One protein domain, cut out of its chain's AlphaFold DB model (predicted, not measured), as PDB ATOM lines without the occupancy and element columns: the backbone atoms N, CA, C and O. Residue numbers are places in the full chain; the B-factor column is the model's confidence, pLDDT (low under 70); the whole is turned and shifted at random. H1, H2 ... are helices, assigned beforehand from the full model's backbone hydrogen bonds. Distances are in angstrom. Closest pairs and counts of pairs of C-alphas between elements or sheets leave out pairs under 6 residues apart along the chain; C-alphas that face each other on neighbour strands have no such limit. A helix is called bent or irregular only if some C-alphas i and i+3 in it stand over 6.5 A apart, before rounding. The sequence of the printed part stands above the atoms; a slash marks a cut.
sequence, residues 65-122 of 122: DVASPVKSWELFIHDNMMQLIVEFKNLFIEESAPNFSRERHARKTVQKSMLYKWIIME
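AT A GLANCE: This is residues 65 to 122 of the 122 residues of an uncharacterized protein of Araneus ventricosus (UniProt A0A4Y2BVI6). One long helix, H2, makes most of the length of an elongated model, and the chain folds back beyond its last residues through the short H3. Residues 107 to 110 then return partway along H2 to H4, which stands crosswise to H2 and points away from it, while H1 lies beyond the first residues of H2, apart from the other helices. The printed part has 58 residues with four named helices in the order H1, H2, H3, H4 and no named strand; the class is all helix. It is loose, with a radius of gyration of the C-alphas of 14.2 A, and spans 48 by 22 by 12 A, only just a rod.

IN THESE COORDINATES: H2, residues 79 to 99, runs 30.4 A from C-alpha 79 at (-22.666, 20.454, 29.166) to C-alpha 99 at (-3.350, 33.769, 48.494). It has a kink of 27 degrees near residue 93 and is irregular, with C-alphas 95 and 98 7.4 A apart. H3 is residues 103 to 106, 5.4 A long. H4, residues 111 to 120, measures 14.8 A and ends with C-alpha 120 at (-3.682, 15.848, 27.634). H1, residues 69 to 74, measures 8.9 A.

HOW THE PARTS SIT: H2 touches H3 with residues 93 to 97 alone; the closest C-alphas, of Ala 97 and Ala 106, are 5.1 A apart. H2 and H4 only just touch, with 3 pairs of C-alphas within 8 A, through residues 82 to 86 of H2 alone. Their closest C-alphas, of Val 86 and Gln 111, are 6.3 A apart, and their lines are about perpendicular at 90 degrees. H1 is apart from H2 and H3, and only just apart from H4, at 8.3 A. Every O i to N i+4 pair is within hydrogen-bond range in H1 and H4, and 15 of 17 are in H2; H3 is too short for such a pair.

THE WHOLE: The two C-alphas farthest apart, of Asp 65 and Ser 101, are 48.5 A apart. Residues 99 to 104 stand free. The printed part has no cut, and the three links between helices are tight. The mean pLDDT of the printed part is 85.9; residues 118 to 122, which end the chain, are under 70.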
ATOM      1  N   ASP A  65     -23.745   3.867  19.089       89.75
ATOM      2  CA  ASP A  65     -23.197   4.446  17.859       89.75
ATOM      3  C   ASP A  65     -21.910   5.247  18.112       89.75
ATOM      4  O   ASP A  65     -21.298   5.800  17.195       89.75
ATOM      5  N   VAL A  66     -21.475   5.324  19.371       91.25
ATOM      6  CA  VAL A  66     -20.307   6.101  19.771       91.25
ATOM      7  C   VAL A  66     -19.049   5.241  19.732       91.25
ATOM      8  O   VAL A  66     -18.822   4.391  20.586       91.25
ATOM      9  N   ALA A  67     -18.205   5.501  18.733       89.44
ATOM     10  CA  ALA A  67     -16.919   4.819  18.552       89.44
ATOM     11  C   ALA A  67     -15.717   5.599  19.118       89.44
ATOM     12  O   ALA A  67     -14.645   5.034  19.316       89.44
ATOM     13  N   SER A  68     -15.865   6.908  19.345       90.50
ATOM     14  CA  SER A  68     -14.774   7.759  19.828       90.50
ATOM     15  C   SER A  68     -14.772   7.805  21.357       90.50
ATOM     16  O   SER A  68     -15.799   8.174  21.924       90.50
ATOM     17  N   PRO A  69     -13.630   7.544  22.024       85.06
ATOM     18  CA  PRO A  69     -13.526   7.647  23.479       85.06
ATOM     19  C   PRO A  69     -13.982   9.006  24.020       85.06
ATOM     20  O   PRO A  69     -14.692   9.060  25.017       85.06
ATOM     21  N   VAL A  70     -13.652  10.101  23.323       85.12
ATOM     22  CA  VAL A  70     -14.052  11.465  23.717       85.12
ATOM     23  C   VAL A  70     -15.572  11.616  23.693       85.12
ATOM     24  O   VAL A  70     -16.166  12.053  24.673       85.12
ATOM     25  N   LYS A  71     -16.218  11.170  22.612       86.75
ATOM     26  CA  LYS A  71     -17.682  11.199  22.505       86.75
ATOM     27  C   LYS A  71     -18.353  10.272  23.518       86.75
ATOM     28  O   LYS A  71     -19.459  10.560  23.956       86.75
ATOM     29  N   SER A  72     -17.704   9.173  23.913       89.06
ATOM     30  CA  SER A  72     -18.226   8.292  24.966       89.06
ATOM     31  C   SER A  72     -18.276   9.012  26.310       89.06
ATOM     32  O   SER A  72     -19.234   8.838  27.053       89.06
ATOM     33  N   TRP A  73     -17.286   9.857  26.606       86.31
ATOM     34  CA  TRP A  73     -17.269  10.677  27.819       86.31
ATOM     35  C   TRP A  73     -18.338  11.769  27.821       86.31
ATOM     36  O   TRP A  73     -18.955  12.013  28.859       86.31
ATOM     37  N   GLU A  74     -18.612  12.375  26.666       88.31
ATOM     38  CA  GLU A  74     -19.684  13.369  26.506       88.31
ATOM     39  C   GLU A  74     -21.073  12.791  26.842       88.31
ATOM     40  O   GLU A  74     -21.952  13.524  27.292       88.31
ATOM     41  N   LEU A  75     -21.272  11.469  26.721       89.38
ATOM     42  CA  LEU A  75     -22.514  10.811  27.151       89.38
ATOM     43  C   LEU A  75     -22.699  10.803  28.675       89.38
ATOM     44  O   LEU A  75     -23.833  10.772  29.150       89.38
ATOM     45  N   PHE A  76     -21.604  10.793  29.438       89.00
ATOM     46  CA  PHE A  76     -21.639  10.763  30.901       89.00
ATOM     47  C   PHE A  76     -21.615  12.162  31.507       89.00
ATOM     48  O   PHE A  76     -22.234  12.380  32.547       89.00
ATOM     49  N   ILE A  77     -20.906  13.104  30.878       89.38
ATOM     50  CA  ILE A  77     -20.730  14.458  31.401       89.38
ATOM     51  C   ILE A  77     -21.386  15.472  30.465       89.38
ATOM     52  O   ILE A  77     -20.766  15.981  29.536       89.38
ATOM     53  N   HIS A  78     -22.650  15.782  30.747       88.62
ATOM     54  CA  HIS A  78     -23.418  16.763  29.987       88.62
ATOM     55  C   HIS A  78     -22.875  18.192  30.165       88.62
ATOM     56  O   HIS A  78     -22.351  18.544  31.228       88.62
ATOM     57  N   ASP A  79     -23.110  19.053  29.174       87.69
ATOM     58  CA  ASP A  79     -22.666  20.454  29.166       87.69
ATOM     59  C   ASP A  79     -23.096  21.235  30.418       87.69
ATOM     60  O   ASP A  79     -22.306  21.986  30.983       87.69
ATOM     61  N   ASN A  80     -24.315  21.007  30.911       91.06
ATOM     62  CA  ASN A  80     -24.823  21.610  32.151       91.06
ATOM     63  C   ASN A  80     -23.985  21.221  33.385       91.06
ATOM     64  O   ASN A  80     -23.749  22.047  34.262       91.06
ATOM     65  N   MET A  81     -23.511  19.972  33.466       91.69
ATOM     66  CA  MET A  81     -22.629  19.546  34.560       91.69
ATOM     67  C   MET A  81     -21.241  20.168  34.407       91.69
ATOM     68  O   MET A  81     -20.677  20.648  35.389       91.69
ATOM     69  N   MET A  82     -20.715  20.240  33.181       90.19
ATOM     70  CA  MET A  82     -19.469  20.966  32.909       90.19
ATOM     71  C   MET A  82     -19.574  22.456  33.264       90.19
ATOM     72  O   MET A  82     -18.628  23.011  33.823       90.19
ATOM     73  N   GLN A  83     -20.712  23.096  32.982       91.00
ATOM     74  CA  GLN A  83     -21.014  24.476  33.375       91.00
ATOM     75  C   GLN A  83     -20.928  24.650  34.887       91.00
ATOM     76  O   GLN A  83     -20.127  25.461  35.349       91.00
ATOM     77  N   LEU A  84     -21.653  23.825  35.645       93.06
ATOM     78  CA  LEU A  84     -21.629  23.854  37.107       93.06
ATOM     79  C   LEU A  84     -20.209  23.683  37.658       93.06
ATOM     80  O   LEU A  84     -19.776  24.455  38.508       93.06
ATOM     81  N   ILE A  85     -19.443  22.715  37.145       91.75
ATOM     82  CA  ILE A  85     -18.061  22.489  37.592       91.75
ATOM     83  C   ILE A  85     -17.189  23.725  37.324       91.75
ATOM     84  O   ILE A  85     -16.373  24.099  38.167       91.75
ATOM     85  N   VAL A  86     -17.335  24.363  36.160       92.69
ATOM     86  CA  VAL A  86     -16.574  25.573  35.814       92.69
ATOM     87  C   VAL A  86     -16.962  26.750  36.702       92.69
ATOM     88  O   VAL A  86     -16.075  27.468  37.161       92.69
ATOM     89  N   GLU A  87     -18.250  26.934  36.972       93.75
ATOM     90  CA  GLU A  87     -18.753  27.988  37.854       93.75
ATOM     91  C   GLU A  87     -18.232  27.821  39.281       93.75
ATOM     92  O   GLU A  87     -17.568  28.721  39.793       93.75
ATOM     93  N   PHE A  88     -18.424  26.644  39.887       94.69
ATOM     94  CA  PHE A  88     -17.935  26.364  41.240       94.69
ATOM     95  C   PHE A  88     -16.414  26.484  41.345       94.69
ATOM     96  O   PHE A  88     -15.888  27.030  42.312       94.69
ATOM     97  N   LYS A  89     -15.684  26.016  40.330       91.94
ATOM     98  CA  LYS A  89     -14.228  26.154  40.297       91.94
ATOM     99  C   LYS A  89     -13.796  27.614  40.213       91.94
ATOM    100  O   LYS A  89     -12.837  27.996  40.875       91.94
ATOM    101  N   ASN A  90     -14.466  28.424  39.399       92.81
ATOM    102  CA  ASN A  90     -14.146  29.841  39.281       92.81
ATOM    103  C   ASN A  90     -14.484  30.607  40.562       92.81
ATOM    104  O   ASN A  90     -13.689  31.457  40.950       92.81
ATOM    105  N   LEU A  91     -15.572  30.248  41.247       94.31
ATOM    106  CA  LEU A  91     -15.899  30.771  42.573       94.31
ATOM    107  C   LEU A  91     -14.771  30.484  43.578       94.31
ATOM    108  O   LEU A  91     -14.280  31.389  44.244       94.31
ATOM    109  N   PHE A  92     -14.284  29.242  43.620       92.25
ATOM    110  CA  PHE A  92     -13.164  28.863  44.487       92.25
ATOM    111  C   PHE A  92     -11.847  29.571  44.119       92.25
ATOM    112  O   PHE A  92     -11.049  29.933  44.984       92.25
ATOM    113  N   ILE A  93     -11.590  29.778  42.824       91.56
ATOM    114  CA  ILE A  93     -10.419  30.533  42.364       91.56
ATOM    115  C   ILE A  93     -10.505  31.990  42.822       91.56
ATOM    116  O   ILE A  93      -9.494  32.532  43.251       91.56
ATOM    117  N   GLU A  94     -11.678  32.621  42.748       92.25
ATOM    118  CA  GLU A  94     -11.875  33.992  43.239       92.25
ATOM    119  C   GLU A  94     -11.615  34.097  44.741       92.25
ATOM    120  O   GLU A  94     -10.893  34.991  45.174       92.25
ATOM    121  N   GLU A  95     -12.136  33.148  45.519       94.06
ATOM    122  CA  GLU A  95     -11.929  33.090  46.967       94.06
ATOM    123  C   GLU A  95     -10.449  32.895  47.332       94.06
ATOM    124  O   GLU A  95      -9.929  33.530  48.248       94.06
ATOM    125  N   SER A  96      -9.742  32.043  46.588       90.19
ATOM    126  CA  SER A  96      -8.329  31.740  46.837       90.19
ATOM    127  C   SER A  96      -7.349  32.703  46.157       90.19
ATOM    128  O   SER A  96      -6.157  32.655  46.464       90.19
ATOM    129  N   ALA A  97      -7.809  33.599  45.275       90.38
ATOM    130  CA  ALA A  97      -6.963  34.518  44.511       90.38
ATOM    131  C   ALA A  97      -6.010  35.376  45.369       90.38
ATOM    132  O   ALA A  97      -4.839  35.480  44.991       90.38
ATOM    133  N   PRO A  98      -6.428  35.931  46.529       92.81
ATOM    134  CA  PRO A  98      -5.547  36.732  47.383       92.81
ATOM    135  C   PRO A  98      -4.347  35.955  47.942       92.81
ATOM    136  O   PRO A  98      -3.344  36.556  48.316       92.81
ATOM    137  N   ASN A  99      -4.421  34.621  47.974       93.62
ATOM    138  CA  ASN A  99      -3.350  33.769  48.494       93.62
ATOM    139  C   ASN A  99      -2.183  33.606  47.505       93.62
ATOM    140  O   ASN A  99      -1.151  33.031  47.855       93.62
ATOM    141  N   PHE A 100      -2.321  34.094  46.269       88.88
ATOM    142  CA  PHE A 100      -1.307  33.965  45.230       88.88
ATOM    143  C   PHE A 100      -0.646  35.307  44.917       88.88
ATOM    144  O   PHE A 100      -1.297  36.283  44.565       88.88
ATOM    145  N   SER A 101       0.688  35.333  44.927       86.62
ATOM    146  CA  SER A 101       1.469  36.523  44.557       86.62
ATOM    147  C   SER A 101       1.476  36.818  43.055       86.62
ATOM    148  O   SER A 101       1.802  37.929  42.642       86.62
ATOM    149  N   ARG A 102       1.146  35.828  42.213       88.88
ATOM    150  CA  ARG A 102       1.079  35.991  40.754       88.88
ATOM    151  C   ARG A 102      -0.325  35.704  40.248       88.88
ATOM    152  O   ARG A 102      -0.814  34.584  40.375       88.88
ATOM    153  N   GLU A 103      -0.886  36.666  39.526       85.38
ATOM    154  CA  GLU A 103      -2.228  36.594  38.929       85.38
ATOM    155  C   GLU A 103      -2.429  35.358  38.035       85.38
ATOM    156  O   GLU A 103      -3.480  34.723  38.046       85.38
ATOM    157  N   ARG A 104      -1.383  34.928  37.310       87.50
ATOM    158  CA  ARG A 104      -1.433  33.723  36.458       87.50
ATOM    159  C   ARG A 104      -1.802  32.436  37.208       87.50
ATOM    160  O   ARG A 104      -2.214  31.483  36.552       87.50
ATOM    161  N   HIS A 105      -1.603  32.378  38.526       85.69
ATOM    162  CA  HIS A 105      -1.922  31.205  39.344       85.69
ATOM    163  C   HIS A 105      -3.394  31.158  39.766       85.69
ATOM    164  O   HIS A 105      -3.915  30.067  39.963       85.69
ATOM    165  N   ALA A 106      -4.078  32.304  39.788       86.94
ATOM    166  CA  ALA A 106      -5.510  32.429  40.050       86.94
ATOM    167  C   ALA A 106      -6.308  32.700  38.761       86.94
ATOM    168  O   ALA A 106      -7.350  33.354  38.761       86.94
ATOM    169  N   ARG A 107      -5.807  32.225  37.612       89.81
ATOM    170  CA  ARG A 107      -6.492  32.424  36.335       89.81
ATOM    171  C   ARG A 107      -7.757  31.567  36.286       89.81
ATOM    172  O   ARG A 107      -7.685  30.342  36.402       89.81
ATOM    173  N   LYS A 108      -8.897  32.216  36.038       88.69
ATOM    174  CA  LYS A 108     -10.190  31.552  35.838       88.69
ATOM    175  C   LYS A 108     -10.135  30.541  34.698       88.69
ATOM    176  O   LYS A 108      -9.422  30.707  33.706       88.69
ATOM    177  N   THR A 109     -10.916  29.486  34.853       86.31
ATOM    178  CA  THR A 109     -10.994  28.378  33.912       86.31
ATOM    179  C   THR A 109     -12.176  28.579  32.965       86.31
ATOM    180  O   THR A 109     -13.252  28.996  33.386       86.31
ATOM    181  N   VAL A 110     -11.990  28.247  31.684       86.12
ATOM    182  CA  VAL A 110     -13.072  28.176  30.684       86.12
ATOM    183  C   VAL A 110     -13.395  26.717  30.366       86.12
ATOM    184  O   VAL A 110     -12.495  25.875  30.399       86.12
ATOM    185  N   GLN A 111     -14.641  26.399  30.007       79.69
ATOM    186  CA  GLN A 111     -15.093  25.023  29.718       79.69
ATOM    187  C   GLN A 111     -14.165  24.275  28.756       79.69
ATOM    188  O   GLN A 111     -13.687  23.184  29.057       79.69
ATOM    189  N   LYS A 112     -13.803  24.921  27.642       79.50
ATOM    190  CA  LYS A 112     -12.913  24.346  26.626       79.50
ATOM    191  C   LYS A 112     -11.536  23.962  27.187       79.50
ATOM    192  O   LYS A 112     -10.959  22.957  26.793       79.50
ATOM    193  N   SER A 113     -11.016  24.746  28.135       76.06
ATOM    194  CA  SER A 113      -9.721  24.475  28.773       76.06
ATOM    195  C   SER A 113      -9.765  23.283  29.727       76.06
ATOM    196  O   SER A 113      -8.747  22.617  29.885       76.06
ATOM    197  N   MET A 114     -10.926  22.981  30.325       78.06
ATOM    198  CA  MET A 114     -11.101  21.764  31.122       78.06
ATOM    199  C   MET A 114     -10.983  20.548  30.205       78.06
ATOM    200  O   MET A 114     -10.105  19.726  30.429       78.06
ATOM    201  N   LEU A 115     -11.748  20.499  29.113       73.69
ATOM    202  CA  LEU A 115     -11.703  19.382  28.161       73.69
ATOM    203  C   LEU A 115     -10.279  19.092  27.659       73.69
ATOM    204  O   LEU A 115      -9.818  17.961  27.759       73.69
ATOM    205  N   TYR A 116      -9.529  20.108  27.217       73.50
ATOM    206  CA  TYR A 116      -8.148  19.897  26.759       73.50
ATOM    207  C   TYR A 116      -7.191  19.463  27.869       73.50
ATOM    208  O   TYR A 116      -6.331  18.621  27.635       73.50
ATOM    209  N   LYS A 117      -7.316  20.024  29.075       76.06
ATOM    210  CA  LYS A 117      -6.427  19.665  30.186       76.06
ATOM    211  C   LYS A 117      -6.647  18.224  30.643       76.06
ATOM    212  O   LYS A 117      -5.691  17.589  31.062       76.06
ATOM    213  N   TRP A 118      -7.873  17.722  30.546       67.12
ATOM    214  CA  TRP A 118      -8.194  16.331  30.852       67.12
ATOM    215  C   TRP A 118      -7.766  15.376  29.730       67.12
ATOM    216  O   TRP A 118      -7.206  14.336  30.033       67.12
ATOM    217  N   ILE A 119      -7.911  15.763  28.457       69.88
ATOM    218  CA  ILE A 119      -7.448  14.958  27.307       69.88
ATOM    219  C   ILE A 119      -5.914  14.819  27.257       69.88
ATOM    220  O   ILE A 119      -5.416  13.813  26.777       69.88
ATOM    221  N   ILE A 120      -5.159  15.828  27.706       67.62
ATOM    222  CA  ILE A 120      -3.682  15.848  27.634       67.62
ATOM    223  C   ILE A 120      -3.021  15.185  28.859       67.62
ATOM    224  O   ILE A 120      -1.830  14.888  28.820       67.62
ATOM    225  N   MET A 121      -3.750  14.984  29.964       59.62
ATOM    226  CA  MET A 121      -3.213  14.328  31.170       59.62
ATOM    227  C   MET A 121      -3.336  12.794  31.151       59.62
ATOM    228  O   MET A 121      -3.068  12.164  32.174       59.62
ATOM    229  N   GLU A 122      -3.688  12.215  30.003       48.06
ATOM    230  CA  GLU A 122      -3.736  10.774  29.721       48.06
ATOM    231  C   GLU A 122      -2.721  10.415  28.629       48.06
ATOM    232  O   GLU A 122      -2.000   9.408  28.807       48.06
TER     233      GLU A 122